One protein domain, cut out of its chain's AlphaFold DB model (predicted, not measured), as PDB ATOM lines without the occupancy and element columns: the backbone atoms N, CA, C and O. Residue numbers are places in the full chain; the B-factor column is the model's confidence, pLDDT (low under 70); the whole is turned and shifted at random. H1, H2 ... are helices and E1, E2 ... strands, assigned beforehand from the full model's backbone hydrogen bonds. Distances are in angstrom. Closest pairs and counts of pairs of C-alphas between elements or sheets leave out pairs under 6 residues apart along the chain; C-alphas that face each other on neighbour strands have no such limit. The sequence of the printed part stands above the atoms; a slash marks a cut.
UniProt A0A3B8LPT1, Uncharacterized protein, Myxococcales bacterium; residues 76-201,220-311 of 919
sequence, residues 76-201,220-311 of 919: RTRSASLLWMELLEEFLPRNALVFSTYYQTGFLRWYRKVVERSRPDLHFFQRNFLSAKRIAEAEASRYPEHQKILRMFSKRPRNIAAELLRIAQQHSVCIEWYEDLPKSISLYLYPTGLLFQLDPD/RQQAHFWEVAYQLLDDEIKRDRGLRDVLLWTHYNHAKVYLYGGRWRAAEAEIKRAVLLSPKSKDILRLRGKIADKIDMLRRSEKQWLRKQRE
ATOM      1  N   ARG A  76     223.484  31.187  -5.478       43.31
ATOM      2  CA  ARG A  76     222.536  30.760  -4.444       43.31
ATOM      3  C   ARG A  76     221.093  31.211  -4.735       43.31
ATOM      4  O   ARG A  76     220.189  30.378  -4.733       43.31
ATOM      5  N   THR A  77     220.863  32.469  -5.138       45.09
ATOM      6  CA  THR A  77     219.517  32.928  -5.574       45.09
ATOM      7  C   THR A  77     218.995  32.182  -6.805       45.09
ATOM      8  O   THR A  77     217.784  31.991  -6.955       45.09
ATOM      9  N   ARG A  78     219.892  31.721  -7.686       47.25
ATOM     10  CA  ARG A  78     219.534  30.906  -8.853       47.25
ATOM     11  C   ARG A  78     219.155  29.473  -8.469       47.25
ATOM     12  O   ARG A  78     218.211  28.960  -9.066       47.25
ATOM     13  N   SER A  79     219.837  28.862  -7.500       46.59
ATOM     14  CA  SER A  79     219.483  27.546  -6.946       46.59
ATOM     15  C   SER A  79     218.100  27.569  -6.290       46.59
ATOM     16  O   SER A  79     217.217  26.824  -6.714       46.59
ATOM     17  N   ALA A  80     217.851  28.526  -5.389       46.00
ATOM     18  CA  ALA A  80     216.532  28.728  -4.784       46.00
ATOM     19  C   ALA A  80     215.436  28.922  -5.852       46.00
ATOM     20  O   ALA A  80     214.404  28.256  -5.837       46.00
ATOM     21  N   SER A  81     215.678  29.777  -6.857       46.91
ATOM     22  CA  SER A  81     214.735  30.012  -7.970       46.91
ATOM     23  C   SER A  81     214.410  28.765  -8.810       46.91
ATOM     24  O   SER A  81     213.424  28.776  -9.550       46.91
ATOM     25  N   LEU A  82     215.236  27.714  -8.747       49.34
ATOM     26  CA  LEU A  82     214.973  26.434  -9.400       49.34
ATOM     27  C   LEU A  82     214.127  25.524  -8.504       49.34
ATOM     28  O   LEU A  82     213.083  25.089  -8.985       49.34
ATOM     29  N   LEU A  83     214.460  25.363  -7.216       52.03
ATOM     30  CA  LEU A  83     213.594  24.656  -6.254       52.03
ATOM     31  C   LEU A  83     212.175  25.260  -6.232       52.03
ATOM     32  O   LEU A  83     211.187  24.530  -6.257       52.03
ATOM     33  N   TRP A  84     212.035  26.590  -6.283       55.31
ATOM     34  CA  TRP A  84     210.712  27.230  -6.351       55.31
ATOM     35  C   TRP A  84     209.919  26.877  -7.621       55.31
ATOM     36  O   TRP A  84     208.689  26.882  -7.583       55.31
ATOM     37  N   MET A  85     210.577  26.525  -8.735       52.53
ATOM     38  CA  MET A  85     209.898  25.938  -9.900       52.53
ATOM     39  C   MET A  85     209.681  24.425  -9.775       52.53
ATOM     40  O   MET A  85     208.743  23.923 -10.385       52.53
ATOM     41  N   GLU A  86     210.493  23.697  -9.014       53.22
ATOM     42  CA  GLU A  86     210.268  22.274  -8.737       53.22
ATOM     43  C   GLU A  86     209.025  22.096  -7.845       53.22
ATOM     44  O   GLU A  86     208.083  21.399  -8.214       53.22
ATOM     45  N   LEU A  87     208.940  22.836  -6.738       57.53
ATOM     46  CA  LEU A  87     207.814  22.769  -5.799       57.53
ATOM     47  C   LEU A  87     206.484  23.248  -6.405       57.53
ATOM     48  O   LEU A  87     205.435  22.675  -6.110       57.53
ATOM     49  N   LEU A  88     206.517  24.286  -7.254       56.41
ATOM     50  CA  LEU A  88     205.309  24.962  -7.758       56.41
ATOM     51  C   LEU A  88     204.994  24.704  -9.252       56.41
ATOM     52  O   LEU A  88     203.871  24.973  -9.680       56.41
ATOM     53  N   GLU A  89     205.932  24.189 -10.062       52.88
ATOM     54  CA  GLU A  89     205.704  23.788 -11.471       52.88
ATOM     55  C   GLU A  89     206.100  22.322 -11.801       52.88
ATOM     56  O   GLU A  89     206.051  21.950 -12.984       52.88
ATOM     57  N   GLU A  90     206.504  21.473 -10.842       54.84
ATOM     58  CA  GLU A  90     206.895  20.076 -11.122       54.84
ATOM     59  C   GLU A  90     206.156  18.993 -10.332       54.84
ATOM     60  O   GLU A  90     205.540  19.192  -9.284       54.84
ATOM     61  N   PHE A  91     206.217  17.795 -10.911       57.03
ATOM     62  CA  PHE A  91     205.677  16.576 -10.346       57.03
ATOM     63  C   PHE A  91     206.727  15.959  -9.417       57.03
ATOM     64  O   PHE A  91     207.578  15.192  -9.856       57.03
ATOM     65  N   LEU A  92     206.685  16.358  -8.148       64.94
ATOM     66  CA  LEU A  92     207.284  15.622  -7.035       64.94
ATOM     67  C   LEU A  92     206.331  14.469  -6.626       64.94
ATOM     68  O   LEU A  92     205.117  14.688  -6.702       64.94
ATOM     69  N   PRO A  93     206.834  13.282  -6.223       64.19
ATOM     70  CA  PRO A  93     206.051  12.166  -5.707       64.19
ATOM     71  C   PRO A  93     205.202  12.562  -4.507       64.19
ATOM     72  O   PRO A  93     205.541  13.490  -3.774       64.19
ATOM     73  N   ARG A  94     204.123  11.809  -4.282       69.12
ATOM     74  CA  ARG A  94     203.349  11.924  -3.046       69.12
ATOM     75  C   ARG A  94     204.231  11.570  -1.852       69.12
ATOM     76  O   ARG A  94     205.024  10.634  -1.934       69.12
ATOM     77  N   ASN A  95     204.063  12.318  -0.771       73.75
ATOM     78  CA  ASN A  95     204.766  12.180   0.500       73.75
ATOM     79  C   ASN A  95     206.296  12.353   0.365       73.75
ATOM     80  O   ASN A  95     207.059  11.900   1.216       73.75
ATOM     81  N   ALA A  96     206.763  13.025  -0.696       80.69
ATOM     82  CA  ALA A  96     208.170  13.385  -0.838       80.69
ATOM     83  C   ALA A  96     208.580  14.421   0.224       80.69
ATOM     84  O   ALA A  96     207.834  15.363   0.515       80.69
ATOM     85  N   LEU A  97     209.780  14.247   0.783       85.12
ATOM     86  CA  LEU A  97     210.340  15.096   1.835       85.12
ATOM     87  C   LEU A  97     211.223  16.156   1.189       85.12
ATOM     88  O   LEU A  97     212.151  15.826   0.453       85.12
ATOM     89  N   VAL A  98     210.948  17.430   1.449       80.50
ATOM     90  CA  VAL A  98     211.664  18.558   0.846       80.50
ATOM     91  C   VAL A  98     212.468  19.278   1.920       80.50
ATOM     92  O   VAL A  98     211.887  19.940   2.776       80.50
ATOM     93  N   PHE A  99     213.795  19.204   1.843       79.94
ATOM     94  CA  PHE A  99     214.705  19.914   2.742       79.94
ATOM     95  C   PHE A  99     215.239  21.187   2.076       79.94
ATOM     96  O   PHE A  99     216.118  21.155   1.212       79.94
ATOM     97  N   SER A 100     214.706  22.328   2.500       74.88
ATOM     98  CA  SER A 100     215.191  23.656   2.115       74.88
ATOM     99  C   SER A 100     216.353  24.071   3.030       74.88
ATOM    100  O   SER A 100     216.370  23.731   4.220       74.88
ATOM    101  N   THR A 101     217.360  24.755   2.482       66.12
ATOM    102  CA  THR A 101     218.650  25.024   3.153       66.12
ATOM    103  C   THR A 101     219.077  26.485   3.090       66.12
ATOM    104  O   THR A 101     220.051  26.861   3.746       66.12
ATOM    105  N   TYR A 102     218.364  27.328   2.344       58.75
ATOM    106  CA  TYR A 102     218.703  28.735   2.196       58.75
ATOM    107  C   TYR A 102     217.910  29.635   3.153       58.75
ATOM    108  O   TYR A 102     216.742  29.386   3.441       58.75
ATOM    109  N   TYR A 103     218.568  30.681   3.670       47.16
ATOM    110  CA  TYR A 103     218.015  31.604   4.677       47.16
ATOM    111  C   TYR A 103     217.435  32.908   4.095       47.16
ATOM    112  O   TYR A 103     216.591  33.528   4.735       47.16
ATOM    113  N   GLN A 104     217.842  33.343   2.889       46.47
ATOM    114  CA  GLN A 104     217.323  34.594   2.284       46.47
ATOM    115  C   GLN A 104     215.819  34.538   1.977       46.47
ATOM    116  O   GLN A 104     215.174  35.556   1.720       46.47
ATOM    117  N   THR A 105     215.231  33.351   2.041       46.53
ATOM    118  CA  THR A 105     213.795  33.117   2.075       46.53
ATOM    119  C   THR A 105     213.206  33.538   3.432       46.53
ATOM    120  O   THR A 105     212.488  32.779   4.064       46.53
ATOM    121  N   GLY A 106     213.400  34.791   3.871       38.44
ATOM    122  CA  GLY A 106     212.744  35.344   5.077       38.44
ATOM    123  C   GLY A 106     211.205  35.258   5.028       38.44
ATOM    124  O   GLY A 106     210.525  35.189   6.046       38.44
ATOM    125  N   PHE A 107     210.656  35.126   3.820       48.31
ATOM    126  CA  PHE A 107     209.278  34.722   3.537       48.31
ATOM    127  C   PHE A 107     208.942  33.256   3.901       48.31
ATOM    128  O   PHE A 107     207.839  32.817   3.599       48.31
ATOM    129  N   LEU A 108     209.831  32.466   4.514       51.88
ATOM    130  CA  LEU A 108     209.694  31.015   4.738       51.88
ATOM    131  C   LEU A 108     208.363  30.621   5.376       51.88
ATOM    132  O   LEU A 108     207.694  29.713   4.891       51.88
ATOM    133  N   ARG A 109     207.921  31.351   6.406       56.00
ATOM    134  CA  ARG A 109     206.642  31.093   7.094       56.00
ATOM    135  C   ARG A 109     205.413  31.380   6.210       56.00
ATOM    136  O   ARG A 109     204.326  30.889   6.504       56.00
ATOM    137  N   TRP A 110     205.574  32.152   5.132       57.50
ATOM    138  CA  TRP A 110     204.561  32.383   4.093       57.50
ATOM    139  C   TRP A 110     204.707  31.380   2.941       57.50
ATOM    140  O   TRP A 110     203.715  30.779   2.543       57.50
ATOM    141  N   TYR A 111     205.924  31.142   2.439       59.56
ATOM    142  CA  TYR A 111     206.188  30.169   1.374       59.56
ATOM    143  C   TYR A 111     205.797  28.753   1.779       59.56
ATOM    144  O   TYR A 111     205.129  28.079   1.007       59.56
ATOM    145  N   ARG A 112     206.116  28.334   3.006       65.44
ATOM    146  CA  ARG A 112     205.660  27.067   3.580       65.44
ATOM    147  C   ARG A 112     204.134  26.967   3.566       65.44
ATOM    148  O   ARG A 112     203.600  26.012   3.019       65.44
ATOM    149  N   LYS A 113     203.425  28.001   4.045       66.88
ATOM    150  CA  LYS A 113     201.954  28.075   3.964       66.88
ATOM    151  C   LYS A 113     201.429  28.040   2.521       66.88
ATOM    152  O   LYS A 113     200.329  27.550   2.309       66.88
ATOM    153  N   VAL A 114     202.172  28.544   1.533       66.69
ATOM    154  CA  VAL A 114     201.803  28.459   0.107       66.69
ATOM    155  C   VAL A 114     202.055  27.060  -0.462       66.69
ATOM    156  O   VAL A 114     201.188  26.546  -1.165       66.69
ATOM    157  N   VAL A 115     203.189  26.427  -0.151       66.88
ATOM    158  CA  VAL A 115     203.519  25.059  -0.586       66.88
ATOM    159  C   VAL A 115     202.536  24.071   0.037       66.88
ATOM    160  O   VAL A 115     201.811  23.432  -0.708       66.88
ATOM    161  N   GLU A 116     202.384  24.039   1.361       72.00
ATOM    162  CA  GLU A 116     201.459  23.123   2.054       72.00
ATOM    163  C   GLU A 116     200.001  23.267   1.577       72.00
ATOM    164  O   GLU A 116     199.291  22.277   1.440       72.00
ATOM    165  N   ARG A 117     199.545  24.491   1.257       73.12
ATOM    166  CA  ARG A 117     198.191  24.732   0.714       73.12
ATOM    167  C   ARG A 117     198.022  24.369  -0.765       73.12
ATOM    168  O   ARG A 117     196.889  24.216  -1.208       73.12
ATOM    169  N   SER A 118     199.098  24.309  -1.551       71.44
ATOM    170  CA  SER A 118     199.040  24.030  -3.001       71.44
ATOM    171  C   SER A 118     199.530  22.631  -3.379       71.44
ATOM    172  O   SER A 118     199.192  22.139  -4.458       71.44
ATOM    173  N   ARG A 119     200.291  22.001  -2.482       72.94
ATOM    174  CA  ARG A 119     200.853  20.651  -2.528       72.94
ATOM    175  C   ARG A 119     200.800  20.026  -1.122       72.94
ATOM    176  O   ARG A 119     201.841  19.860  -0.492       72.94
ATOM    177  N   PRO A 120     199.600  19.686  -0.609       75.75
ATOM    178  CA  PRO A 120     199.467  18.935   0.644       75.75
ATOM    179  C   PRO A 120     199.994  17.494   0.526       75.75
ATOM    180  O   PRO A 120     200.107  16.794   1.520       75.75
ATOM    181  N   ASP A 121     200.331  17.053  -0.689       76.12
ATOM    182  CA  ASP A 121     200.982  15.786  -1.002       76.12
ATOM    183  C   ASP A 121     202.516  15.811  -0.823       76.12
ATOM    184  O   ASP A 121     203.186  14.910  -1.320       76.12
ATOM    185  N   LEU A 122     203.079  16.827  -0.155       80.56
ATOM    186  CA  LEU A 122     204.515  16.998   0.106       80.56
ATOM    187  C   LEU A 122     204.767  17.457   1.550       80.56
ATOM    188  O   LEU A 122     204.057  18.325   2.057       80.56
ATOM    189  N   HIS A 123     205.842  16.966   2.173       85.81
ATOM    190  CA  HIS A 123     206.286  17.428   3.493       85.81
ATOM    191  C   HIS A 123     207.472  18.384   3.318       85.81
ATOM    192  O   HIS A 123     208.499  18.008   2.752       85.81
ATOM    193  N   PHE A 124     207.337  19.639   3.760       82.25
ATOM    194  CA  PHE A 124     208.355  20.678   3.567       82.25
ATOM    195  C   PHE A 124     209.025  21.065   4.888       82.25
ATOM    196  O   PHE A 124     208.380  21.618   5.781       82.25
ATOM    197  N   PHE A 125     210.339  20.857   4.968       83.06
ATOM    198  CA  PHE A 125     211.151  21.109   6.151       83.06
ATOM    199  C   PHE A 125     212.287  22.094   5.850       83.06
ATOM    200  O   PHE A 125     213.034  21.950   4.882       83.06
ATOM    201  N   GLN A 126     212.472  23.093   6.716       78.12
ATOM    202  CA  GLN A 126     213.642  23.970   6.657       78.12
ATOM    203  C   GLN A 126     214.769  23.340   7.480       78.12
ATOM    204  O   GLN A 126     214.772  23.445   8.706       78.12
ATOM    205  N   ARG A 127     215.742  22.704   6.816       76.62
ATOM    206  CA  ARG A 127     216.815  21.921   7.460       76.62
ATOM    207  C   ARG A 127     217.533  22.701   8.563       76.62
ATOM    208  O   ARG A 127     217.757  22.172   9.644       76.62
ATOM    209  N   ASN A 128     217.842  23.971   8.309       72.44
ATOM    210  CA  ASN A 128     218.600  24.809   9.244       72.44
ATOM    211  C   ASN A 128     217.775  25.271  10.467       72.44
ATOM    212  O   ASN A 128     218.329  25.866  11.384       72.44
ATOM    213  N   PHE A 129     216.460  25.020  10.489       77.62
ATOM    214  CA  PHE A 129     215.631  25.181  11.687       77.62
ATOM    215  C   PHE A 129     215.440  23.853  12.437       77.62
ATOM    216  O   PHE A 129     215.266  23.879  13.650       77.62
ATOM    217  N   LEU A 130     215.560  22.696  11.769       80.25
ATOM    218  CA  LEU A 130     215.529  21.384  12.438       80.25
ATOM    219  C   LEU A 130     216.698  21.188  13.422       80.25
ATOM    220  O   LEU A 130     216.578  20.425  14.369       80.25
ATOM    221  N   SER A 131     217.808  21.912  13.257       78.44
ATOM    222  CA  SER A 131     218.932  21.942  14.209       78.44
ATOM    223  C   SER A 131     218.651  22.704  15.520       78.44
ATOM    224  O   SER A 131     219.573  22.892  16.323       78.44
ATOM    225  N   ALA A 132     217.410  23.159  15.734       81.00
ATOM    226  CA  ALA A 132     216.906  23.708  16.990       81.00
ATOM    227  C   ALA A 132     215.834  22.771  17.578       81.00
ATOM    228  O   ALA A 132     214.772  22.587  16.979       81.00
ATOM    229  N   LYS A 133     216.109  22.206  18.766       84.38
ATOM    230  CA  LYS A 133     215.314  21.150  19.428       84.38
ATOM    231  C   LYS A 133     213.798  21.429  19.415       84.38
ATOM    232  O   LYS A 133     213.069  20.688  18.762       84.38
ATOM    233  N   ARG A 134     213.370  22.576  19.964       84.44
ATOM    234  CA  ARG A 134     211.954  23.011  20.009       84.44
ATOM    235  C   ARG A 134     211.260  23.072  18.639       84.44
ATOM    236  O   ARG A 134     210.053  22.867  18.561       84.44
ATOM    237  N   ILE A 135     211.986  23.370  17.554       83.12
ATOM    238  CA  ILE A 135     211.391  23.419  16.208       83.12
ATOM    239  C   ILE A 135     211.260  22.007  15.640       83.12
ATOM    240  O   ILE A 135     210.195  21.664  15.142       83.12
ATOM    241  N   ALA A 136     212.294  21.172  15.744       84.31
ATOM    242  CA  ALA A 136     212.213  19.776  15.310       84.31
ATOM    243  C   ALA A 136     211.136  18.980  16.064       84.31
ATOM    244  O   ALA A 136     210.477  18.137  15.465       84.31
ATOM    245  N   GLU A 137     210.926  19.277  17.348       86.44
ATOM    246  CA  GLU A 137     209.828  18.730  18.152       86.44
ATOM    247  C   GLU A 137     208.466  19.204  17.629       86.44
ATOM    248  O   GLU A 137     207.613  18.371  17.341       86.44
ATOM    249  N   ALA A 138     208.287  20.506  17.378       85.38
ATOM    250  CA  ALA A 138     207.053  21.035  16.790       85.38
ATOM    251  C   ALA A 138     206.766  20.500  15.368       85.38
ATOM    252  O   ALA A 138     205.605  20.289  15.013       85.38
ATOM    253  N   GLU A 139     207.795  20.244  14.550       86.25
ATOM    254  CA  GLU A 139     207.632  19.537  13.272       86.25
ATOM    255  C   GLU A 139     207.245  18.069  13.480       86.25
ATOM    256  O   GLU A 139     206.386  17.560  12.766       86.25
ATOM    257  N   ALA A 140     207.852  17.386  14.455       88.06
ATOM    258  CA  ALA A 140     207.606  15.974  14.734       88.06
ATOM    259  C   ALA A 140     206.221  15.705  15.342       88.06
ATOM    260  O   ALA A 140     205.646  14.656  15.075       88.06
ATOM    261  N   SER A 141     205.664  16.643  16.113       88.31
ATOM    262  CA  SER A 141     204.262  16.599  16.550       88.31
ATOM    263  C   SER A 141     203.288  16.899  15.406       88.31
ATOM    264  O   SER A 141     202.151  16.440  15.434       88.31
ATOM    265  N   ARG A 142     203.715  17.659  14.386       85.19
ATOM    266  CA  ARG A 142     202.898  17.967  13.199       85.19
ATOM    267  C   ARG A 142     202.934  16.865  12.133       85.19
ATOM    268  O   ARG A 142     201.979  16.745  11.369       85.19
ATOM    269  N   TYR A 143     204.019  16.098  12.083       87.88
ATOM    270  CA  TYR A 143     204.232  14.980  11.164       87.88
ATOM    271  C   TYR A 143     204.793  13.764  11.929       87.88
ATOM    272  O   TYR A 143     205.999  13.487  11.839       87.88
ATOM    273  N   PRO A 144     203.958  13.057  12.720       85.88
ATOM    274  CA  PRO A 144     204.390  11.923  13.543       85.88
ATOM    275  C   PRO A 144     205.095  10.827  12.736       85.88
ATOM    276  O   PRO A 144     206.073  10.243  13.199       85.88
ATOM    277  N   GLU A 145     204.666  10.609  11.494       86.50
ATOM    278  CA  GLU A 145     205.234   9.636  10.563       86.50
ATOM    279  C   GLU A 145     206.706   9.923  10.208       86.50
ATOM    280  O   GLU A 145     207.472   8.999   9.934       86.50
ATOM    281  N   HIS A 146     207.139  11.188  10.302       88.31
ATOM    282  CA  HIS A 146     208.528  11.614  10.076       88.31
ATOM    283  C   HIS A 146     209.292  11.900  11.380       88.31
ATOM    284  O   HIS A 146     210.433  12.363  11.336       88.31
ATOM    285  N   GLN A 147     208.715  11.610  12.556       87.69
ATOM    286  CA  GLN A 147     209.293  11.949  13.867       87.69
ATOM    287  C   GLN A 147     210.735  11.448  14.045       87.69
ATOM    288  O   GLN A 147     211.579  12.196  14.542       87.69
ATOM    289  N   LYS A 148     211.049  10.213  13.621       86.38
ATOM    290  CA  LYS A 148     212.411   9.643  13.716       86.38
ATOM    291  C   LYS A 148     213.429  10.461  12.905       86.38
ATOM    292  O   LYS A 148     214.524  10.738  13.388       86.38
ATOM    293  N   ILE A 149     213.037  10.919  11.713       87.00
ATOM    294  CA  ILE A 149     213.853  11.745  10.809       87.00
ATOM    295  C   ILE A 149     214.060  13.144  11.407       87.00
ATOM    296  O   ILE A 149     215.174  13.662  11.448       87.00
ATOM    297  N   LEU A 150     212.989  13.756  11.914       88.31
ATOM    298  CA  LEU A 150     213.009  15.120  12.447       88.31
ATOM    299  C   LEU A 150     213.807  15.214  13.760       88.31
ATOM    300  O   LEU A 150     214.644  16.107  13.904       88.31
ATOM    301  N   ARG A 151     213.643  14.240  14.669       83.94
ATOM    302  CA  ARG A 151     214.460  14.105  15.891       83.94
ATOM    303  C   ARG A 151     215.935  13.802  15.596       83.94
ATOM    304  O   ARG A 151     216.795  14.186  16.380       83.94
ATOM    305  N   MET A 152     216.257  13.153  14.477       85.50
ATOM    306  CA  MET A 152     217.651  12.942  14.072       85.50
ATOM    307  C   MET A 152     218.331  14.266  13.682       85.50
ATOM    308  O   MET A 152     219.436  14.533  14.154       85.50
ATOM    309  N   PHE A 153     217.671  15.152  12.925       82.69
ATOM    310  CA  PHE A 153     218.243  16.467  12.594       82.69
ATOM    311  C   PHE A 153     218.469  17.374  13.818       82.69
ATOM    312  O   PHE A 153     219.426  18.157  13.811       82.69
ATOM    313  N   SER A 154     217.662  17.254  14.881       83.06
ATOM    314  CA  SER A 154     217.857  18.049  16.107       83.06
ATOM    315  C   SER A 154     219.139  17.691  16.859       83.06
ATOM    316  O   SER A 154     219.773  18.578  17.429       83.06
ATOM    317  N   LYS A 155     219.588  16.430  16.759       83.44
ATOM    318  CA  LYS A 155     220.878  15.947  17.282       83.44
ATOM    319  C   LYS A 155     222.103  16.411  16.475       83.44
ATOM    320  O   LYS A 155     223.216  16.045  16.832       83.44
ATOM    321  N   ARG A 156     221.924  17.208  15.405       75.62
ATOM    322  CA  ARG A 156     222.993  17.746  14.530       75.62
ATOM    323  C   ARG A 156     223.983  16.651  14.069       75.62
ATOM    324  O   ARG A 156     225.147  16.670  14.470       75.62
ATOM    325  N   PRO A 157     223.543  15.678  13.248       72.62
ATOM    326  CA  PRO A 157     224.331  14.485  12.943       72.62
ATOM    327  C   PRO A 157     225.670  14.837  12.283       72.62
ATOM    328  O   PRO A 157     225.706  15.587  11.308       72.62
ATOM    329  N   ARG A 158     226.770  14.250  12.784       72.56
ATOM    330  CA  ARG A 158     228.149  14.522  12.317       72.56
ATOM    331  C   ARG A 158     228.334  14.316  10.806       72.56
ATOM    332  O   ARG A 158     229.165  14.981  10.202       72.56
ATOM    333  N   ASN A 159     227.550  13.425  10.190       77.38
ATOM    334  CA  ASN A 159     227.529  13.205   8.745       77.38
ATOM    335  C   ASN A 159     226.096  13.311   8.187       77.38
ATOM    336  O   ASN A 159     225.436  12.310   7.908       77.38
ATOM    337  N   ILE A 160     225.635  14.551   7.991       75.94
ATOM    338  CA  ILE A 160     224.338  14.875   7.366       75.94
ATOM    339  C   ILE A 160     224.158  14.162   6.015       75.94
ATOM    340  O   ILE A 160     223.044  13.782   5.673       75.94
ATOM    341  N   ALA A 161     225.225  13.966   5.235       71.31
ATOM    342  CA  ALA A 161     225.121  13.337   3.922       71.31
ATOM    343  C   ALA A 161     224.789  11.835   4.014       71.31
ATOM    344  O   ALA A 161     223.919  11.369   3.279       71.31
ATOM    345  N   ALA A 162     225.425  11.093   4.927       74.56
ATOM    346  CA  ALA A 162     225.123   9.678   5.156       74.56
ATOM    347  C   ALA A 162     223.689   9.470   5.674       74.56
ATOM    348  O   ALA A 162     222.988   8.579   5.197       74.56
ATOM    349  N   GLU A 163     223.213  10.335   6.571       80.94
ATOM    350  CA  GLU A 163     221.820  10.276   7.025       80.94
ATOM    351  C   GLU A 163     220.828  10.632   5.908       80.94
ATOM    352  O   GLU A 163     219.816   9.958   5.740       80.94
ATOM    353  N   LEU A 164     221.132  11.626   5.065       76.88
ATOM    354  CA  LEU A 164     220.319  11.929   3.881       76.88
ATOM    355  C   LEU A 164     220.269  10.763   2.883       76.88
ATOM    356  O   LEU A 164     219.219  10.552   2.279       76.88
ATOM    357  N   LEU A 165     221.351   9.988   2.734       74.00
ATOM    358  CA  LEU A 165     221.337   8.741   1.959       74.00
ATOM    359  C   LEU A 165     220.386   7.713   2.588       74.00
ATOM    360  O   LEU A 165     219.565   7.135   1.880       74.00
ATOM    361  N   ARG A 166     220.463   7.521   3.911       77.12
ATOM    362  CA  ARG A 166     219.627   6.573   4.662       77.12
ATOM    363  C   ARG A 166     218.138   6.923   4.583       77.12
ATOM    364  O   ARG A 166     217.317   6.049   4.330       77.12
ATOM    365  N   ILE A 167     217.788   8.206   4.701       82.81
ATOM    366  CA  ILE A 167     216.408   8.680   4.500       82.81
ATOM    367  C   ILE A 167     215.984   8.479   3.034       82.81
ATOM    368  O   ILE A 167     214.857   8.063   2.777       82.81
ATOM    369  N   ALA A 168     216.870   8.726   2.061       74.00
ATOM    370  CA  ALA A 168     216.571   8.576   0.632       74.00
ATOM    371  C   ALA A 168     216.397   7.117   0.163       74.00
ATOM    372  O   ALA A 168     215.802   6.883  -0.886       74.00
ATOM    373  N   GLN A 169     216.862   6.134   0.942       71.94
ATOM    374  CA  GLN A 169     216.546   4.715   0.733       71.94
ATOM    375  C   GLN A 169     215.086   4.377   1.090       71.94
ATOM    376  O   GLN A 169     214.546   3.404   0.574       71.94
ATOM    377  N   GLN A 170     214.449   5.173   1.959       75.00
ATOM    378  CA  GLN A 170     213.100   4.928   2.491       75.00
ATOM    379  C   GLN A 170     212.050   5.915   1.946       75.00
ATOM    380  O   GLN A 170     210.881   5.564   1.797       75.00
ATOM    381  N   HIS A 171     212.452   7.146   1.608       78.31
ATOM    382  CA  HIS A 171     211.566   8.229   1.179       78.31
ATOM    383  C   HIS A 171     212.106   8.966  -0.055       78.31
ATOM    384  O   HIS A 171     213.309   9.073  -0.276       78.31
ATOM    385  N   SER A 172     211.220   9.584  -0.843       77.06
ATOM    386  CA  SER A 172     211.636  10.481  -1.934       77.06
ATOM    387  C   SER A 172     212.137  11.825  -1.381       77.06
ATOM    388  O   SER A 172     211.334  12.712  -1.106       77.06
ATOM    389  N   VAL A 173     213.455  11.987  -1.215       77.44
ATOM    390  CA  VAL A 173     214.074  13.175  -0.584       77.44
ATOM    391  C   VAL A 173     214.541  14.217  -1.611       77.44
ATOM    392  O   VAL A 173     215.496  13.982  -2.340       77.44
ATOM    393  N   CYS A 174     213.931  15.401  -1.646       75.44
ATOM    394  CA  CYS A 174     214.338  16.555  -2.459       75.44
ATOM    395  C   CYS A 174     215.111  17.583  -1.604       75.44
ATOM    396  O   CYS A 174     214.739  17.823  -0.456       75.44
ATOM    397  N   ILE A 175     216.172  18.206  -2.141       71.88
ATOM    398  CA  ILE A 175     217.012  19.177  -1.404       71.88
ATOM    399  C   ILE A 175     217.348  20.398  -2.272       71.88
ATOM    400  O   ILE A 175     217.753  20.249  -3.423       71.88
ATOM    401  N   GLU A 176     217.225  21.602  -1.701       62.34
ATOM    402  CA  GLU A 176     217.441  22.893  -2.387       62.34
ATOM    403  C   GLU A 176     218.885  23.143  -2.828       62.34
ATOM    404  O   GLU A 176     219.127  23.594  -3.946       62.34
ATOM    405  N   TRP A 177     219.844  22.921  -1.934       58.81
ATOM    406  CA  TRP A 177     221.265  23.176  -2.160       58.81
ATOM    407  C   TRP A 177     222.063  22.582  -1.000       58.81
ATOM    408  O   TRP A 177     221.698  22.776   0.160       58.81
ATOM    409  N   TYR A 178     223.164  21.891  -1.271       60.72
ATOM    410  CA  TYR A 178     224.119  21.536  -0.224       60.72
ATOM    411  C   TYR A 178     225.500  21.446  -0.866       60.72
ATOM    412  O   TYR A 178     225.705  20.628  -1.758       60.72
ATOM    413  N   GLU A 179     226.396  22.358  -0.479       54.44
ATOM    414  CA  GLU A 179     227.680  22.575  -1.165       54.44
ATOM    415  C   GLU A 179     228.615  21.357  -0.983       54.44
ATOM    416  O   GLU A 179     229.350  21.010  -1.909       54.44
ATOM    417  N   ASP A 180     228.459  20.635   0.136       58.22
ATOM    418  CA  ASP A 180     229.310  19.525   0.592       58.22
ATOM    419  C   ASP A 180     228.743  18.117   0.303       58.22
ATOM    420  O   ASP A 180     229.265  17.119   0.799       58.22
ATOM    421  N   LEU A 181     227.644  17.996  -0.454       64.81
ATOM    422  CA  LEU A 181     227.021  16.690  -0.703       64.81
ATOM    423  C   LEU A 181     227.887  15.827  -1.648       64.81
ATOM    424  O   LEU A 181     228.140  16.238  -2.780       64.81
ATOM    425  N   PRO A 182     228.279  14.592  -1.281       63.81
ATOM    426  CA  PRO A 182     229.012  13.713  -2.188       63.81
ATOM    427  C   PRO A 182     228.218  13.387  -3.463       63.81
ATOM    428  O   PRO A 182     227.029  13.056  -3.408       63.81
ATOM    429  N   LYS A 183     228.898  13.403  -4.621       59.44
ATOM    430  CA  LYS A 183     228.300  13.089  -5.937       59.44
ATOM    431  C   LYS A 183     227.565  11.741  -5.940       59.44
ATOM    432  O   LYS A 183     226.496  11.651  -6.535       59.44
ATOM    433  N   SER A 184     228.099  10.733  -5.246       60.19
ATOM    434  CA  SER A 184     227.472   9.418  -5.051       60.19
ATOM    435  C   SER A 184     226.091   9.526  -4.401       60.19
ATOM    436  O   SER A 184     225.109   9.049  -4.960       60.19
ATOM    437  N   ILE A 185     225.996  10.224  -3.269       61.16
ATOM    438  CA  ILE A 185     224.756  10.404  -2.499       61.16
ATOM    439  C   ILE A 185     223.734  11.234  -3.286       61.16
ATOM    440  O   ILE A 185     222.540  10.937  -3.253       61.16
ATOM    441  N   SER A 186     224.193  12.207  -4.082       60.72
ATOM    442  CA  SER A 186     223.314  13.007  -4.945       60.72
ATOM    443  C   SER A 186     222.469  12.169  -5.921       60.72
ATOM    444  O   SER A 186     221.370  12.590  -6.269       60.72
ATOM    445  N   LEU A 187     222.925  10.970  -6.317       57.53
ATOM    446  CA  LEU A 187     222.195  10.074  -7.227       57.53
ATOM    447  C   LEU A 187     220.942   9.445  -6.595       57.53
ATOM    448  O   LEU A 187     220.005   9.138  -7.326       57.53
ATOM    449  N   TYR A 188     220.930   9.263  -5.271       60.38
ATOM    450  CA  TYR A 188     219.837   8.624  -4.525       60.38
ATOM    451  C   TYR A 188     218.756   9.618  -4.093       60.38
ATOM    452  O   TYR A 188     217.607   9.239  -3.883       60.38
ATOM    453  N   LEU A 189     219.103  10.903  -3.991       66.56
ATOM    454  CA  LEU A 189     218.124  11.957  -3.751       66.56
ATOM    455  C   LEU A 189     217.135  12.075  -4.917       66.56
ATOM    456  O   LEU A 189     217.440  11.809  -6.075       66.56
ATOM    457  N   TYR A 190     215.961  12.612  -4.635       55.97
ATOM    458  CA  TYR A 190     215.084  13.201  -5.634       55.97
ATOM    459  C   TYR A 190     215.597  14.608  -6.045       55.97
ATOM    460  O   TYR A 190     216.505  15.183  -5.442       55.97
ATOM    461  N   PRO A 191     215.039  15.178  -7.118       49.91
ATOM    462  CA  PRO A 191     215.771  15.523  -8.352       49.91
ATOM    463  C   PRO A 191     217.049  14.776  -8.801       49.91
ATOM    464  O   PRO A 191     217.688  15.260  -9.736       49.91
ATOM    465  N   THR A 192     217.459  13.623  -8.246       54.09
ATOM    466  CA  THR A 192     218.788  12.994  -8.504       54.09
ATOM    467  C   THR A 192     219.934  13.996  -8.346       54.09
ATOM    468  O   THR A 192     220.884  14.028  -9.129       54.09
ATOM    469  N   GLY A 193     219.778  14.906  -7.377       49.84
ATOM    470  CA  GLY A 193     220.681  16.029  -7.174       49.84
ATOM    471  C   GLY A 193     220.756  16.948  -8.394       49.84
ATOM    472  O   GLY A 193     221.855  17.253  -8.847       49.84
ATOM    473  N   LEU A 194     219.623  17.407  -8.951       44.59
ATOM    474  CA  LEU A 194     219.603  18.248 -10.164       44.59
ATOM    475  C   LEU A 194     220.539  19.452 -10.065       44.59
ATOM    476  O   LEU A 194     221.158  19.829 -11.055       44.59
ATOM    477  N   LEU A 195     220.662  20.030  -8.872       43.50
ATOM    478  CA  LEU A 195     221.532  21.168  -8.599       43.50
ATOM    479  C   LEU A 195     223.026  20.796  -8.632       43.50
ATOM    480  O   LEU A 195     223.827  21.584  -9.125       43.50
ATOM    481  N   PHE A 196     223.372  19.560  -8.261       45.44
ATOM    482  CA  PHE A 196     224.690  18.958  -8.489       45.44
ATOM    483  C   PHE A 196     224.927  18.652  -9.980       45.44
ATOM    484  O   PHE A 196     225.976  18.967 -10.534       45.44
ATOM    485  N   GLN A 197     223.918  18.126 -10.683       46.03
ATOM    486  CA  GLN A 197     223.966  17.902 -12.139       46.03
ATOM    487  C   GLN A 197     223.992  19.210 -12.964       46.03
ATOM    488  O   GLN A 197     224.299  19.201 -14.162       46.03
ATOM    489  N   LEU A 198     223.642  20.339 -12.342       41.16
ATOM    490  CA  LEU A 198     223.595  21.675 -12.938       41.16
ATOM    491  C   LEU A 198     224.933  22.418 -12.888       41.16
ATOM    492  O   LEU A 198     225.076  23.391 -13.638       41.16
ATOM    493  N   ASP A 199     225.878  21.986 -12.047       39.09
ATOM    494  CA  ASP A 199     227.103  22.728 -11.746       39.09
ATOM    495  C   ASP A 199     228.377  22.004 -12.245       39.09
ATOM    496  O   ASP A 199     229.043  21.282 -11.506       39.09
ATOM    497  N   PRO A 200     228.739  22.167 -13.534       38.16
ATOM    498  CA  PRO A 200     229.883  21.482 -14.142       38.16
ATOM    499  C   PRO A 200     231.243  22.081 -13.750       38.16
ATOM    500  O   PRO A 200     232.264  21.586 -14.221       38.16
ATOM    501  N   ASP A 201     231.254  23.170 -12.974       39.44
ATOM    502  CA  ASP A 201     232.460  23.925 -12.630       39.44
ATOM    503  C   ASP A 201     232.959  23.605 -11.202       39.44
ATOM    504  O   ASP A 201     234.024  24.087 -10.807       39.44
ATOM    505  N   ARG A 220     231.531   7.099 -16.091       47.78
ATOM    506  CA  ARG A 220     231.327   5.706 -16.536       47.78
ATOM    507  C   ARG A 220     230.200   5.034 -15.760       47.78
ATOM    508  O   ARG A 220     229.363   4.410 -16.392       47.78
ATOM    509  N   GLN A 221     230.134   5.201 -14.442       45.28
ATOM    510  CA  GLN A 221     229.078   4.665 -13.584       45.28
ATOM    511  C   GLN A 221     227.717   5.264 -13.942       45.28
ATOM    512  O   GLN A 221     226.771   4.509 -14.140       45.28
ATOM    513  N   GLN A 222     227.612   6.584 -14.152       51.41
ATOM    514  CA  GLN A 222     226.386   7.178 -14.697       51.41
ATOM    515  C   GLN A 222     226.057   6.637 -16.093       51.41
ATOM    516  O   GLN A 222     224.908   6.297 -16.352       51.41
ATOM    517  N   ALA A 223     227.029   6.549 -17.008       52.12
ATOM    518  CA  ALA A 223     226.783   6.022 -18.352       52.12
ATOM    519  C   ALA A 223     226.322   4.554 -18.327       52.12
ATOM    520  O   ALA A 223     225.402   4.212 -19.063       52.12
ATOM    521  N   HIS A 224     226.906   3.733 -17.455       46.47
ATOM    522  CA  HIS A 224     226.558   2.333 -17.233       46.47
ATOM    523  C   HIS A 224     225.186   2.191 -16.568       46.47
ATOM    524  O   HIS A 224     224.376   1.406 -17.036       46.47
ATOM    525  N   PHE A 225     224.873   2.998 -15.549       52.53
ATOM    526  CA  PHE A 225     223.533   3.071 -14.961       52.53
ATOM    527  C   PHE A 225     222.484   3.429 -16.017       52.53
ATOM    528  O   PHE A 225     221.461   2.758 -16.113       52.53
ATOM    529  N   TRP A 226     222.745   4.434 -16.864       58.56
ATOM    530  CA  TRP A 226     221.847   4.751 -17.974       58.56
ATOM    531  C   TRP A 226     221.759   3.602 -18.981       58.56
ATOM    532  O   TRP A 226     220.666   3.303 -19.441       58.56
ATOM    533  N   GLU A 227     222.868   2.956 -19.336       59.19
ATOM    534  CA  GLU A 227     222.883   1.836 -20.282       59.19
ATOM    535  C   GLU A 227     222.102   0.622 -19.751       59.19
ATOM    536  O   GLU A 227     221.233   0.125 -20.461       59.19
ATOM    537  N   VAL A 228     222.297   0.233 -18.488       55.22
ATOM    538  CA  VAL A 228     221.537  -0.826 -17.800       55.22
ATOM    539  C   VAL A 228     220.063  -0.447 -17.655       55.22
ATOM    540  O   VAL A 228     219.202  -1.221 -18.057       55.22
ATOM    541  N   ALA A 229     219.739   0.759 -17.179       55.03
ATOM    542  CA  ALA A 229     218.352   1.209 -17.062       55.03
ATOM    543  C   ALA A 229     217.634   1.247 -18.425       55.03
ATOM    544  O   ALA A 229     216.449   0.939 -18.503       55.03
ATOM    545  N   TYR A 230     218.340   1.569 -19.517       61.47
ATOM    546  CA  TYR A 230     217.791   1.480 -20.876       61.47
ATOM    547  C   TYR A 230     217.702   0.049 -21.426       61.47
ATOM    548  O   TYR A 230     216.837  -0.193 -22.262       61.47
ATOM    549  N   GLN A 231     218.534  -0.888 -20.967       61.88
ATOM    550  CA  GLN A 231     218.432  -2.308 -21.325       61.88
ATOM    551  C   GLN A 231     217.273  -2.993 -20.584       61.88
ATOM    552  O   GLN A 231     216.476  -3.671 -21.224       61.88
ATOM    553  N   LEU A 232     217.114  -2.741 -19.279       52.12
ATOM    554  CA  LEU A 232     215.973  -3.212 -18.478       52.12
ATOM    555  C   LEU A 232     214.638  -2.655 -19.006       52.12
ATOM    556  O   LEU A 232     213.636  -3.365 -19.061       52.12
ATOM    557  N   LEU A 233     214.627  -1.400 -19.476       59.06
ATOM    558  CA  LEU A 233     213.466  -0.831 -20.163       59.06
ATOM    559  C   LEU A 233     213.032  -1.659 -21.389       59.06
ATOM    560  O   LEU A 233     211.830  -1.815 -21.585       59.06
ATOM    561  N   ASP A 234     213.946  -2.121 -22.249       54.53
ATOM    562  CA  ASP A 234     213.600  -2.457 -23.645       54.53
ATOM    563  C   ASP A 234     212.568  -3.604 -23.795       54.53
ATOM    564  O   ASP A 234     211.789  -3.567 -24.751       54.53
ATOM    565  N   ASP A 235     212.460  -4.522 -22.820       52.56
ATOM    566  CA  ASP A 235     211.372  -5.516 -22.737       52.56
ATOM    567  C   ASP A 235     210.411  -5.306 -21.536       52.56
ATOM    568  O   ASP A 235     209.199  -5.513 -21.679       52.56
ATOM    569  N   GLU A 236     210.875  -4.808 -20.378       46.53
ATOM    570  CA  GLU A 236     210.040  -4.684 -19.162       46.53
ATOM    571  C   GLU A 236     209.310  -3.332 -18.994       46.53
ATOM    572  O   GLU A 236     208.505  -3.183 -18.072       46.53
ATOM    573  N   ILE A 237     209.473  -2.388 -19.941       46.53
ATOM    574  CA  ILE A 237     208.878  -1.022 -20.039       46.53
ATOM    575  C   ILE A 237     207.410  -0.864 -19.589       46.53
ATOM    576  O   ILE A 237     206.940   0.252 -19.333       46.53
ATOM    577  N   LYS A 238     206.640  -1.955 -19.601       52.00
ATOM    578  CA  LYS A 238     205.204  -1.990 -19.303       52.00
ATOM    579  C   LYS A 238     204.875  -2.345 -17.851       52.00
ATOM    580  O   LYS A 238     203.770  -1.998 -17.441       52.00
ATOM    581  N   ARG A 239     205.753  -3.061 -17.138       51.28
ATOM    582  CA  ARG A 239     205.461  -3.672 -15.828       51.28
ATOM    583  C   ARG A 239     205.960  -2.816 -14.669       51.28
ATOM    584  O   ARG A 239     205.129  -2.367 -13.885       51.28
ATOM    585  N   ASP A 240     207.257  -2.515 -14.597       59.00
ATOM    586  CA  ASP A 240     207.758  -1.621 -13.549       59.00
ATOM    587  C   ASP A 240     207.311  -0.172 -13.809       59.00
ATOM    588  O   ASP A 240     207.676   0.482 -14.793       59.00
ATOM    589  N   ARG A 241     206.476   0.326 -12.896       59.59
ATOM    590  CA  ARG A 241     205.979   1.699 -12.872       59.59
ATOM    591  C   ARG A 241     206.958   2.661 -12.192       59.59
ATOM    592  O   ARG A 241     207.055   3.803 -12.634       59.59
ATOM    593  N   GLY A 242     207.681   2.212 -11.168       49.84
ATOM    594  CA  GLY A 242     208.628   3.013 -10.392       49.84
ATOM    595  C   GLY A 242     209.837   3.423 -11.226       49.84
ATOM    596  O   GLY A 242     210.046   4.618 -11.453       49.84
ATOM    597  N   LEU A 243     210.572   2.450 -11.780       57.59
ATOM    598  CA  LEU A 243     211.719   2.712 -12.663       57.59
ATOM    599  C   LEU A 243     211.315   3.591 -13.855       57.59
ATOM    600  O   LEU A 243     212.008   4.549 -14.211       57.59
ATOM    601  N   ARG A 244     210.143   3.318 -14.439       62.59
ATOM    602  CA  ARG A 244     209.589   4.095 -15.549       62.59
ATOM    603  C   ARG A 244     209.288   5.544 -15.175       62.59
ATOM    604  O   ARG A 244     209.616   6.422 -15.975       62.59
ATOM    605  N   ASP A 245     208.667   5.809 -14.027       58.66
ATOM    606  CA  ASP A 245     208.326   7.171 -13.603       58.66
ATOM    607  C   ASP A 245     209.584   7.965 -13.181       58.66
ATOM    608  O   ASP A 245     209.682   9.151 -13.509       58.66
ATOM    609  N   VAL A 246     210.609   7.311 -12.608       56.44
ATOM    610  CA  VAL A 246     211.950   7.901 -12.395       56.44
ATOM    611  C   VAL A 246     212.587   8.308 -13.731       56.44
ATOM    612  O   VAL A 246     212.909   9.480 -13.939       56.44
ATOM    613  N   LEU A 247     212.712   7.376 -14.683       65.50
ATOM    614  CA  LEU A 247     213.299   7.634 -16.007       65.50
ATOM    615  C   LEU A 247     212.534   8.715 -16.780       65.50
ATOM    616  O   LEU A 247     213.132   9.612 -17.384       65.50
ATOM    617  N   LEU A 248     211.200   8.656 -16.747       69.31
ATOM    618  CA  LEU A 248     210.309   9.621 -17.389       69.31
ATOM    619  C   LEU A 248     210.651  11.051 -16.980       69.31
ATOM    620  O   LEU A 248     210.726  11.958 -17.820       69.31
ATOM    621  N   TRP A 249     210.824  11.230 -15.678       61.78
ATOM    622  CA  TRP A 249     210.978  12.521 -15.054       61.78
ATOM    623  C   TRP A 249     212.429  13.017 -15.095       61.78
ATOM    624  O   TRP A 249     212.636  14.184 -15.428       61.78
ATOM    625  N   THR A 250     213.448  12.159 -14.961       62.75
ATOM    626  CA  THR A 250     214.845  12.598 -15.141       62.75
ATOM    627  C   THR A 250     215.096  13.084 -16.573       62.75
ATOM    628  O   THR A 250     215.703  14.137 -16.774       62.75
ATOM    629  N   HIS A 251     214.518  12.439 -17.595       73.50
ATOM    630  CA  HIS A 251     214.588  12.952 -18.972       73.50
ATOM    631  C   HIS A 251     213.736  14.215 -19.215       73.50
ATOM    632  O   HIS A 251     214.051  15.011 -20.107       73.50
ATOM    633  N   TYR A 252     212.683  14.452 -18.428       73.38
ATOM    634  CA  TYR A 252     211.942  15.720 -18.431       73.38
ATOM    635  C   TYR A 252     212.765  16.852 -17.789       73.38
ATOM    636  O   TYR A 252     212.860  17.943 -18.363       73.38
ATOM    637  N   ASN A 253     213.452  16.578 -16.680       60.41
ATOM    638  CA  ASN A 253     214.237  17.566 -15.945       60.41
ATOM    639  C   ASN A 253     215.581  17.871 -16.610       60.41
ATOM    640  O   ASN A 253     215.907  19.047 -16.790       60.41
ATOM    641  N   HIS A 254     216.285  16.881 -17.166       66.56
ATOM    642  CA  HIS A 254     217.410  17.138 -18.078       66.56
ATOM    643  C   HIS A 254     216.975  17.987 -19.282       66.56
ATOM    644  O   HIS A 254     217.698  18.892 -19.705       66.56
ATOM    645  N   ALA A 255     215.766  17.776 -19.817       68.12
ATOM    646  CA  ALA A 255     215.239  18.617 -20.889       68.12
ATOM    647  C   ALA A 255     214.939  20.063 -20.443       68.12
ATOM    648  O   ALA A 255     215.159  20.982 -21.240       68.12
ATOM    649  N   LYS A 256     214.493  20.295 -19.196       66.81
ATOM    650  CA  LYS A 256     214.400  21.643 -18.598       66.81
ATOM    651  C   LYS A 256     215.787  22.271 -18.433       66.81
ATOM    652  O   LYS A 256     216.020  23.359 -18.968       66.81
ATOM    653  N   VAL A 257     216.719  21.579 -17.775       60.38
ATOM    654  CA  VAL A 257     218.106  22.022 -17.539       60.38
ATOM    655  C   VAL A 257     218.785  22.417 -18.849       60.38
ATOM    656  O   VAL A 257     219.292  23.533 -18.985       60.38
ATOM    657  N   TYR A 258     218.721  21.567 -19.873       73.06
ATOM    658  CA  TYR A 258     219.305  21.857 -21.180       73.06
ATOM    659  C   TYR A 258     218.546  22.927 -21.983       73.06
ATOM    660  O   TYR A 258     219.142  23.548 -22.869       73.06
ATOM    661  N   LEU A 259     217.260  23.185 -21.708       74.19
ATOM    662  CA  LEU A 259     216.528  24.313 -22.296       74.19
ATOM    663  C   LEU A 259     216.976  25.647 -21.681       74.19
ATOM    664  O   LEU A 259     217.213  26.599 -22.428       74.19
ATOM    665  N   TYR A 260     217.099  25.717 -20.354       67.06
ATOM    666  CA  TYR A 260     217.501  26.936 -19.645       67.06
ATOM    667  C   TYR A 260     219.002  27.224 -19.802       67.06
ATOM    668  O   TYR A 260     219.372  28.337 -20.170       67.06
ATOM    669  N   GLY A 261     219.862  26.206 -19.683       57.81
ATOM    670  CA  GLY A 261     221.309  26.287 -19.932       57.81
ATOM    671  C   GLY A 261     221.719  26.418 -21.409       57.81
ATOM    672  O   GLY A 261     222.890  26.251 -21.746       57.81
ATOM    673  N   GLY A 262     220.776  26.662 -22.327       68.50
ATOM    674  CA  GLY A 262     221.059  26.929 -23.744       68.50
ATOM    675  C   GLY A 262     221.564  25.739 -24.571       68.50
ATOM    676  O   GLY A 262     221.931  25.900 -25.738       68.50
ATOM    677  N   ARG A 263     221.553  24.520 -24.023       75.94
ATOM    678  CA  ARG A 263     221.979  23.273 -24.685       75.94
ATOM    679  C   ARG A 263     220.832  22.651 -25.504       75.94
ATOM    680  O   ARG A 263     220.591  21.449 -25.455       75.94
ATOM    681  N   TRP A 264     220.145  23.455 -26.329       83.62
ATOM    682  CA  TRP A 264     218.855  23.118 -26.975       83.62
ATOM    683  C   TRP A 264     218.800  21.775 -27.727       83.62
ATOM    684  O   TRP A 264     217.723  21.212 -27.879       83.62
ATOM    685  N   ARG A 265     219.929  21.267 -28.244       82.62
ATOM    686  CA  ARG A 265     219.978  19.961 -28.930       82.62
ATOM    687  C   ARG A 265     219.921  18.776 -27.969       82.62
ATOM    688  O   ARG A 265     219.329  17.771 -28.341       82.62
ATOM    689  N   ALA A 266     220.516  18.908 -26.786       75.31
ATOM    690  CA  ALA A 266     220.406  17.918 -25.721       75.31
ATOM    691  C   ALA A 266     218.984  17.954 -25.137       75.31
ATOM    692  O   ALA A 266     218.339  16.920 -25.049       75.31
ATOM    693  N   ALA A 267     218.407  19.148 -24.944       76.88
ATOM    694  CA  ALA A 267     216.981  19.287 -24.620       76.88
ATOM    695  C   ALA A 267     216.069  18.607 -25.665       76.88
ATOM    696  O   ALA A 267     215.102  17.941 -25.311       76.88
ATOM    697  N   GLU A 268     216.387  18.721 -26.965       91.00
ATOM    698  CA  GLU A 268     215.668  18.009 -28.036       91.00
ATOM    699  C   GLU A 268     215.899  16.483 -28.024       91.00
ATOM    700  O   GLU A 268     215.172  15.786 -28.726       91.00
ATOM    701  N   ALA A 269     216.891  15.951 -27.306       84.50
ATOM    702  CA  ALA A 269     217.127  14.514 -27.150       84.50
ATOM    703  C   ALA A 269     216.364  13.966 -25.935       84.50
ATOM    704  O   ALA A 269     215.513  13.093 -26.102       84.50
ATOM    705  N   GLU A 270     216.562  14.561 -24.758       82.25
ATOM    706  CA  GLU A 270     215.929  14.102 -23.515       82.25
ATOM    707  C   GLU A 270     214.401  14.238 -23.569       82.25
ATOM    708  O   GLU A 270     213.681  13.291 -23.261       82.25
ATOM    709  N   ILE A 271     213.864  15.317 -24.156       90.06
ATOM    710  CA  ILE A 271     212.404  15.435 -24.325       90.06
ATOM    711  C   ILE A 271     211.814  14.436 -25.338       90.06
ATOM    712  O   ILE A 271     210.595  14.311 -25.435       90.06
ATOM    713  N   LYS A 272     212.635  13.735 -26.134       89.31
ATOM    714  CA  LYS A 272     212.152  12.595 -26.934       89.31
ATOM    715  C   LYS A 272     212.090  11.326 -26.093       89.31
ATOM    716  O   LYS A 272     211.101  10.617 -26.220       89.31
ATOM    717  N   ARG A 273     213.082  11.087 -25.230       84.81
ATOM    718  CA  ARG A 273     213.100   9.984 -24.257       84.81
ATOM    719  C   ARG A 273     211.893  10.066 -23.317       84.81
ATOM    720  O   ARG A 273     211.065   9.163 -23.314       84.81
ATOM    721  N   ALA A 274     211.674  11.223 -22.689       82.94
ATOM    722  CA  ALA A 274     210.496  11.477 -21.852       82.94
ATOM    723  C   ALA A 274     209.153  11.288 -22.604       82.94
ATOM    724  O   ALA A 274     208.182  10.779 -22.049       82.94
ATOM    725  N   VAL A 275     209.080  11.642 -23.898       89.31
ATOM    726  CA  VAL A 275     207.878  11.403 -24.726       89.31
ATOM    727  C   VAL A 275     207.670   9.933 -25.097       89.31
ATOM    728  O   VAL A 275     206.529   9.553 -25.339       89.31
ATOM    729  N   LEU A 276     208.719   9.110 -25.169       86.69
ATOM    730  CA  LEU A 276     208.556   7.664 -25.357       86.69
ATOM    731  C   LEU A 276     207.959   7.028 -24.094       86.69
ATOM    732  O   LEU A 276     207.020   6.245 -24.198       86.69
ATOM    733  N   LEU A 277     208.438   7.445 -22.918       81.00
ATOM    734  CA  LEU A 277     208.014   6.912 -21.621       81.00
ATOM    735  C   LEU A 277     206.587   7.359 -21.222       81.00
ATOM    736  O   LEU A 277     205.804   6.536 -20.739       81.00
ATOM    737  N   SER A 278     206.191   8.614 -21.495       82.62
ATOM    738  CA  SER A 278     204.793   9.076 -21.351       82.62
ATOM    739  C   SER A 278     204.337   9.981 -22.512       82.62
ATOM    740  O   SER A 278     204.352  11.213 -22.413       82.62
ATOM    741  N   PRO A 279     203.853   9.397 -23.628       84.56
ATOM    742  CA  PRO A 279     203.451  10.152 -24.819       84.56
ATOM    743  C   PRO A 279     202.172  10.985 -24.641       84.56
ATOM    744  O   PRO A 279     201.888  11.846 -25.477       84.56
ATOM    745  N   LYS A 280     201.390  10.733 -23.579       82.44
ATOM    746  CA  LYS A 280     200.136  11.442 -23.263       82.44
ATOM    747  C   LYS A 280     200.317  12.608 -22.274       82.44
ATOM    748  O   LYS A 280     199.393  13.408 -22.136       82.44
ATOM    749  N   SER A 281     201.467  12.728 -21.599       81.81
ATOM    750  CA  SER A 281     201.684  13.762 -20.574       81.81
ATOM    751  C   SER A 281     201.633  15.179 -21.160       81.81
ATOM    752  O   SER A 281     202.376  15.527 -22.084       81.81
ATOM    753  N   LYS A 282     200.747  16.019 -20.606       83.81
ATOM    754  CA  LYS A 282     200.503  17.390 -21.084       83.81
ATOM    755  C   LYS A 282     201.754  18.259 -20.957       83.81
ATOM    756  O   LYS A 282     202.072  18.999 -21.888       83.81
ATOM    757  N   ASP A 283     202.487  18.143 -19.855       75.88
ATOM    758  CA  ASP A 283     203.596  19.042 -19.538       75.88
ATOM    759  C   ASP A 283     204.894  18.663 -20.252       75.88
ATOM    760  O   ASP A 283     205.613  19.544 -20.727       75.88
ATOM    761  N   ILE A 284     205.111  17.373 -20.512       84.56
ATOM    762  CA  ILE A 284     206.176  16.903 -21.410       84.56
ATOM    763  C   ILE A 284     205.916  17.402 -22.842       84.56
ATOM    764  O   ILE A 284     206.818  17.932 -23.498       84.56
ATOM    765  N   LEU A 285     204.670  17.329 -23.327       87.25
ATOM    766  CA  LEU A 285     204.286  17.888 -24.630       87.25
ATOM    767  C   LEU A 285     204.403  19.427 -24.671       87.25
ATOM    768  O   LEU A 285     204.834  19.985 -25.685       87.25
ATOM    769  N   ARG A 286     204.096  20.120 -23.567       85.50
ATOM    770  CA  ARG A 286     204.251  21.578 -23.399       85.50
ATOM    771  C   ARG A 286     205.724  21.998 -23.402       85.50
ATOM    772  O   ARG A 286     206.079  22.950 -24.099       85.50
ATOM    773  N   LEU A 287     206.597  21.272 -22.700       82.56
ATOM    774  CA  LEU A 287     208.047  21.493 -22.686       82.56
ATOM    775  C   LEU A 287     208.673  21.188 -24.054       82.56
ATOM    776  O   LEU A 287     209.444  21.997 -24.572       82.56
ATOM    777  N   ARG A 288     208.254  20.103 -24.717       91.62
ATOM    778  CA  ARG A 288     208.606  19.813 -26.119       91.62
ATOM    779  C   ARG A 288     208.194  20.946 -27.061       91.62
ATOM    780  O   ARG A 288     208.949  21.266 -27.979       91.62
ATOM    781  N   GLY A 289     207.049  21.584 -26.810       89.88
ATOM    782  CA  GLY A 289     206.624  22.823 -27.464       89.88
ATOM    783  C   GLY A 289     207.609  23.976 -27.237       89.88
ATOM    784  O   GLY A 289     208.160  24.493 -28.211       89.88
ATOM    785  N   LYS A 290     207.905  24.317 -25.968       88.06
ATOM    786  CA  LYS A 290     208.897  25.351 -25.585       88.06
ATOM    787  C   LYS A 290     210.245  25.131 -26.307       88.06
ATOM    788  O   LYS A 290     210.790  26.062 -26.904       88.06
ATOM    789  N   ILE A 291     210.756  23.895 -26.303       90.44
ATOM    790  CA  ILE A 291     212.018  23.494 -26.951       90.44
ATOM    791  C   ILE A 291     211.935  23.657 -28.476       90.44
ATOM    792  O   ILE A 291     212.814  24.278 -29.083       90.44
ATOM    793  N   ALA A 292     210.873  23.152 -29.109       91.38
ATOM    794  CA  ALA A 292     210.688  23.233 -30.556       91.38
ATOM    795  C   ALA A 292     210.603  24.684 -31.059       91.38
ATOM    796  O   ALA A 292     211.248  25.015 -32.058       91.38
ATOM    797  N   ASP A 293     209.879  25.562 -30.358       89.31
ATOM    798  CA  ASP A 293     209.788  26.983 -30.710       89.31
ATOM    799  C   ASP A 293     211.126  27.712 -30.540       89.31
ATOM    800  O   ASP A 293     211.515  28.487 -31.421       89.31
ATOM    801  N   LYS A 294     211.890  27.427 -29.474       86.31
ATOM    802  CA  LYS A 294     213.232  28.003 -29.273       86.31
ATOM    803  C   LYS A 294     214.196  27.567 -30.384       86.31
ATOM    804  O   LYS A 294     214.905  28.394 -30.962       86.31
ATOM    805  N   ILE A 295     214.164  26.289 -30.763       89.00
ATOM    806  CA  ILE A 295     214.949  25.744 -31.878       89.00
ATOM    807  C   ILE A 295     214.517  26.359 -33.214       89.00
ATOM    808  O   ILE A 295     215.372  26.696 -34.039       89.00
ATOM    809  N   ASP A 296     213.218  26.545 -33.460       89.50
ATOM    810  CA  ASP A 296     212.755  27.129 -34.719       89.50
ATOM    811  C   ASP A 296     212.981  28.651 -34.790       89.50
ATOM    812  O   ASP A 296     213.251  29.175 -35.871       89.50
ATOM    813  N   MET A 297     212.999  29.352 -33.650       90.00
ATOM    814  CA  MET A 297     213.485  30.731 -33.512       90.00
ATOM    815  C   MET A 297     214.966  30.843 -33.903       90.00
ATOM    816  O   MET A 297     215.308  31.662 -34.758       90.00
ATOM    817  N   LEU A 298     215.835  29.980 -33.368       85.38
ATOM    818  CA  LEU A 298     217.264  29.942 -33.721       85.38
ATOM    819  C   LEU A 298     217.470  29.606 -35.207       85.38
ATOM    820  O   LEU A 298     218.222  30.268 -35.921       85.38
ATOM    821  N   ARG A 299     216.696  28.654 -35.737       88.00
ATOM    822  CA  ARG A 299     216.636  28.353 -37.177       88.00
ATOM    823  C   ARG A 299     216.086  29.521 -38.014       88.00
ATOM    824  O   ARG A 299     216.203  29.464 -39.240       88.00
ATOM    825  N   ARG A 300     215.457  30.553 -37.439       90.31
ATOM    826  CA  ARG A 300     215.035  31.779 -38.149       90.31
ATOM    827  C   ARG A 300     216.128  32.849 -38.087       90.31
ATOM    828  O   ARG A 300     216.435  33.405 -39.142       90.31
ATOM    829  N   SER A 301     216.756  33.071 -36.928       87.94
ATOM    830  CA  SER A 301     217.876  34.016 -36.781       87.94
ATOM    831  C   SER A 301     219.095  33.588 -37.605       87.94
ATOM    832  O   SER A 301     219.588  34.389 -38.394       87.94
ATOM    833  N   GLU A 302     219.489  32.309 -37.575       88.75
ATOM    834  CA  GLU A 302     220.538  31.734 -38.438       88.75
ATOM    835  C   GLU A 302     220.259  32.018 -39.927       88.75
ATOM    836  O   GLU A 302     221.116  32.503 -40.667       88.75
ATOM    837  N   LYS A 303     219.017  31.797 -40.384       91.31
ATOM    838  CA  LYS A 303     218.602  32.069 -41.774       91.31
ATOM    839  C   LYS A 303     218.554  33.560 -42.121       91.31
ATOM    840  O   LYS A 303     218.549  33.882 -43.309       91.31
ATOM    841  N   GLN A 304     218.469  34.451 -41.136       92.44
ATOM    842  CA  GLN A 304     218.514  35.902 -41.321       92.44
ATOM    843  C   GLN A 304     219.961  36.411 -41.318       92.44
ATOM    844  O   GLN A 304     220.319  37.201 -42.189       92.44
ATOM    845  N   TRP A 305     220.810  35.880 -40.438       91.88
ATOM    846  CA  TRP A 305     222.255  36.106 -40.430       91.88
ATOM    847  C   TRP A 305     222.894  35.636 -41.745       91.88
ATOM    848  O   TRP A 305     223.489  36.442 -42.454       91.88
ATOM    849  N   LEU A 306     222.612  34.404 -42.192       90.50
ATOM    850  CA  LEU A 306     223.041  33.877 -43.499       90.50
ATOM    851  C   LEU A 306     222.482  34.652 -44.709       90.50
ATOM    852  O   LEU A 306     222.954  34.453 -45.829       90.50
ATOM    853  N   ARG A 307     221.460  35.506 -44.534       91.38
ATOM    854  CA  ARG A 307     221.033  36.463 -45.571       91.38
ATOM    855  C   ARG A 307     221.858  37.737 -45.506       91.38
ATOM    856  O   ARG A 307     222.443  38.070 -46.528       91.38
ATOM    857  N   LYS A 308     221.957  38.379 -44.334       91.44
ATOM    858  CA  LYS A 308     222.804  39.566 -44.123       91.44
ATOM    859  C   LYS A 308     224.236  39.312 -44.606       91.44
ATOM    860  O   LYS A 308     224.753  40.093 -45.387       91.44
ATOM    861  N   GLN A 309     224.828  38.175 -44.239       86.25
ATOM    862  CA  GLN A 309     226.180  37.788 -44.647       86.25
ATOM    863  C   GLN A 309     226.311  37.640 -46.178       86.25
ATOM    864  O   GLN A 309     227.265  38.126 -46.770       86.25
ATOM    865  N   ARG A 310     225.331  37.020 -46.851       89.44
ATOM    866  CA  ARG A 310     225.315  36.911 -48.326       89.44
ATOM    867  C   ARG A 310     225.028  38.229 -49.034       89.44
ATOM    868  O   ARG A 310     225.352  38.358 -50.207       89.44
ATOM    869  N   GLU A 311     224.362  39.157 -48.366       91.25
ATOM    870  CA  GLU A 311     224.103  40.494 -48.883       91.25
ATOM    871  C   GLU A 311     225.349  41.375 -48.743       91.25
ATOM    872  O   GLU A 311     225.735  42.023 -49.707       91.25
TER     873      GLU A 311
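Overview. This is residues 76 to 201 and 220 to 311 of the 919 residues of an uncharacterized protein of Myxococcales bacterium (UniProt A0A3B8LPT1). Two lobes make the model: in one, a small parallel three-stranded sheet has H2 over one face and H6 over the other, with the helical hairpin of H4 and H5 at the lobe's far end; the other is an up-and-down bundle of H10, H11 and H12. Residues 299 to 311 of H12, the longest helix, stick out. The printed part has 218 residues with twelve named helices and three named strands, in the order H1 E1 H2 E2 H3 H4 H5 H6 E3 H7 H8 H9 H10 H11 H12; the sheet runs E2 E1 E3, and the class is mostly helix. The whole is compact, with a radius of gyration of the C-alphas of 19.9 A, but elongated in outline, spanning 71 by 44 by 33 A.

Arrangement. Start at inner strand E1, residues 96 to 100, parallel to E2, residues 122 to 126, with N 98 and O 123 2.8 A apart, and to E3, residues 173 to 175, with N 99 and O 174 2.8 A apart. H2, residues 108 to 118, lies over E2 at a height of 9.5 A over the sheet; E1, H2 and E2 form a strand-helix-strand unit, parallel neighbours with a helix between, its crossover right-handed. On the opposite face H6, residues 160 to 168, lies over E3 at a height of 10.5 A, and touches H7, residues 183 to 186, at C-alphas 165 and 185, 5.9 A apart. H1, residues 76 to 89, only grazes the sheet, as do H3, residues 127 to 130, and H4, residues 133 to 142. H4 and H5, residues 144 to 154, form a hairpin, closest at C-alphas 140 and 147, 4.4 A apart. H8, residues 194 to 197, is close to but not clearly touching H10, residues 241 to 260, closest at C-alphas 194 and 253, 7.9 A apart. H10 and H11, residues 264 to 277, touch at a shallow tilt of 19 degrees, opposite ways, closest at C-alphas 255 and 267, 4.2 A apart. H12, residues 282 to 311, touches H11 with residues 284 to 295 alone, closest at C-alphas 288 and 271, 6.1 A apart. H9, residues 220 to 236, is close to but not clearly touching H10, closest at C-alphas 233 and 244, 7.8 A apart. Every O i to N i+4 pair is within hydrogen-bond range in H4, H6 and H10, but 9 of 10 in H1 and H11, 6 of 7 in H2, 5 of 7 in H5, 12 of 13 in H9 and 23 of 26 in H12; H3, H7 and H8 are too short for such a pair.

Along the chain. Find C-alpha 76 at (222.536, 30.760, -4.444), where H1 begins its 19.5 A. H9 spans 23.8 A, H10 28.6 A and H11 20.2 A. From C-alpha 282 at (200.503, 17.390, -21.084), H12 runs 43.2 A to C-alpha 311 at (224.103, 40.494, -48.883).

Size, cuts and confidence. The C-alphas farthest apart, of Ser 141 and Glu 311, are 72.4 A apart. Residues 202 to 219 are not printed, and C-alphas 201 and 220 are 18.7 A apart across that cut. Of the links printed whole, none is long. Mean pLDDT of the printed part is 70.2, with 99 residues under 70, among them 76 to 94 and 176 to 201.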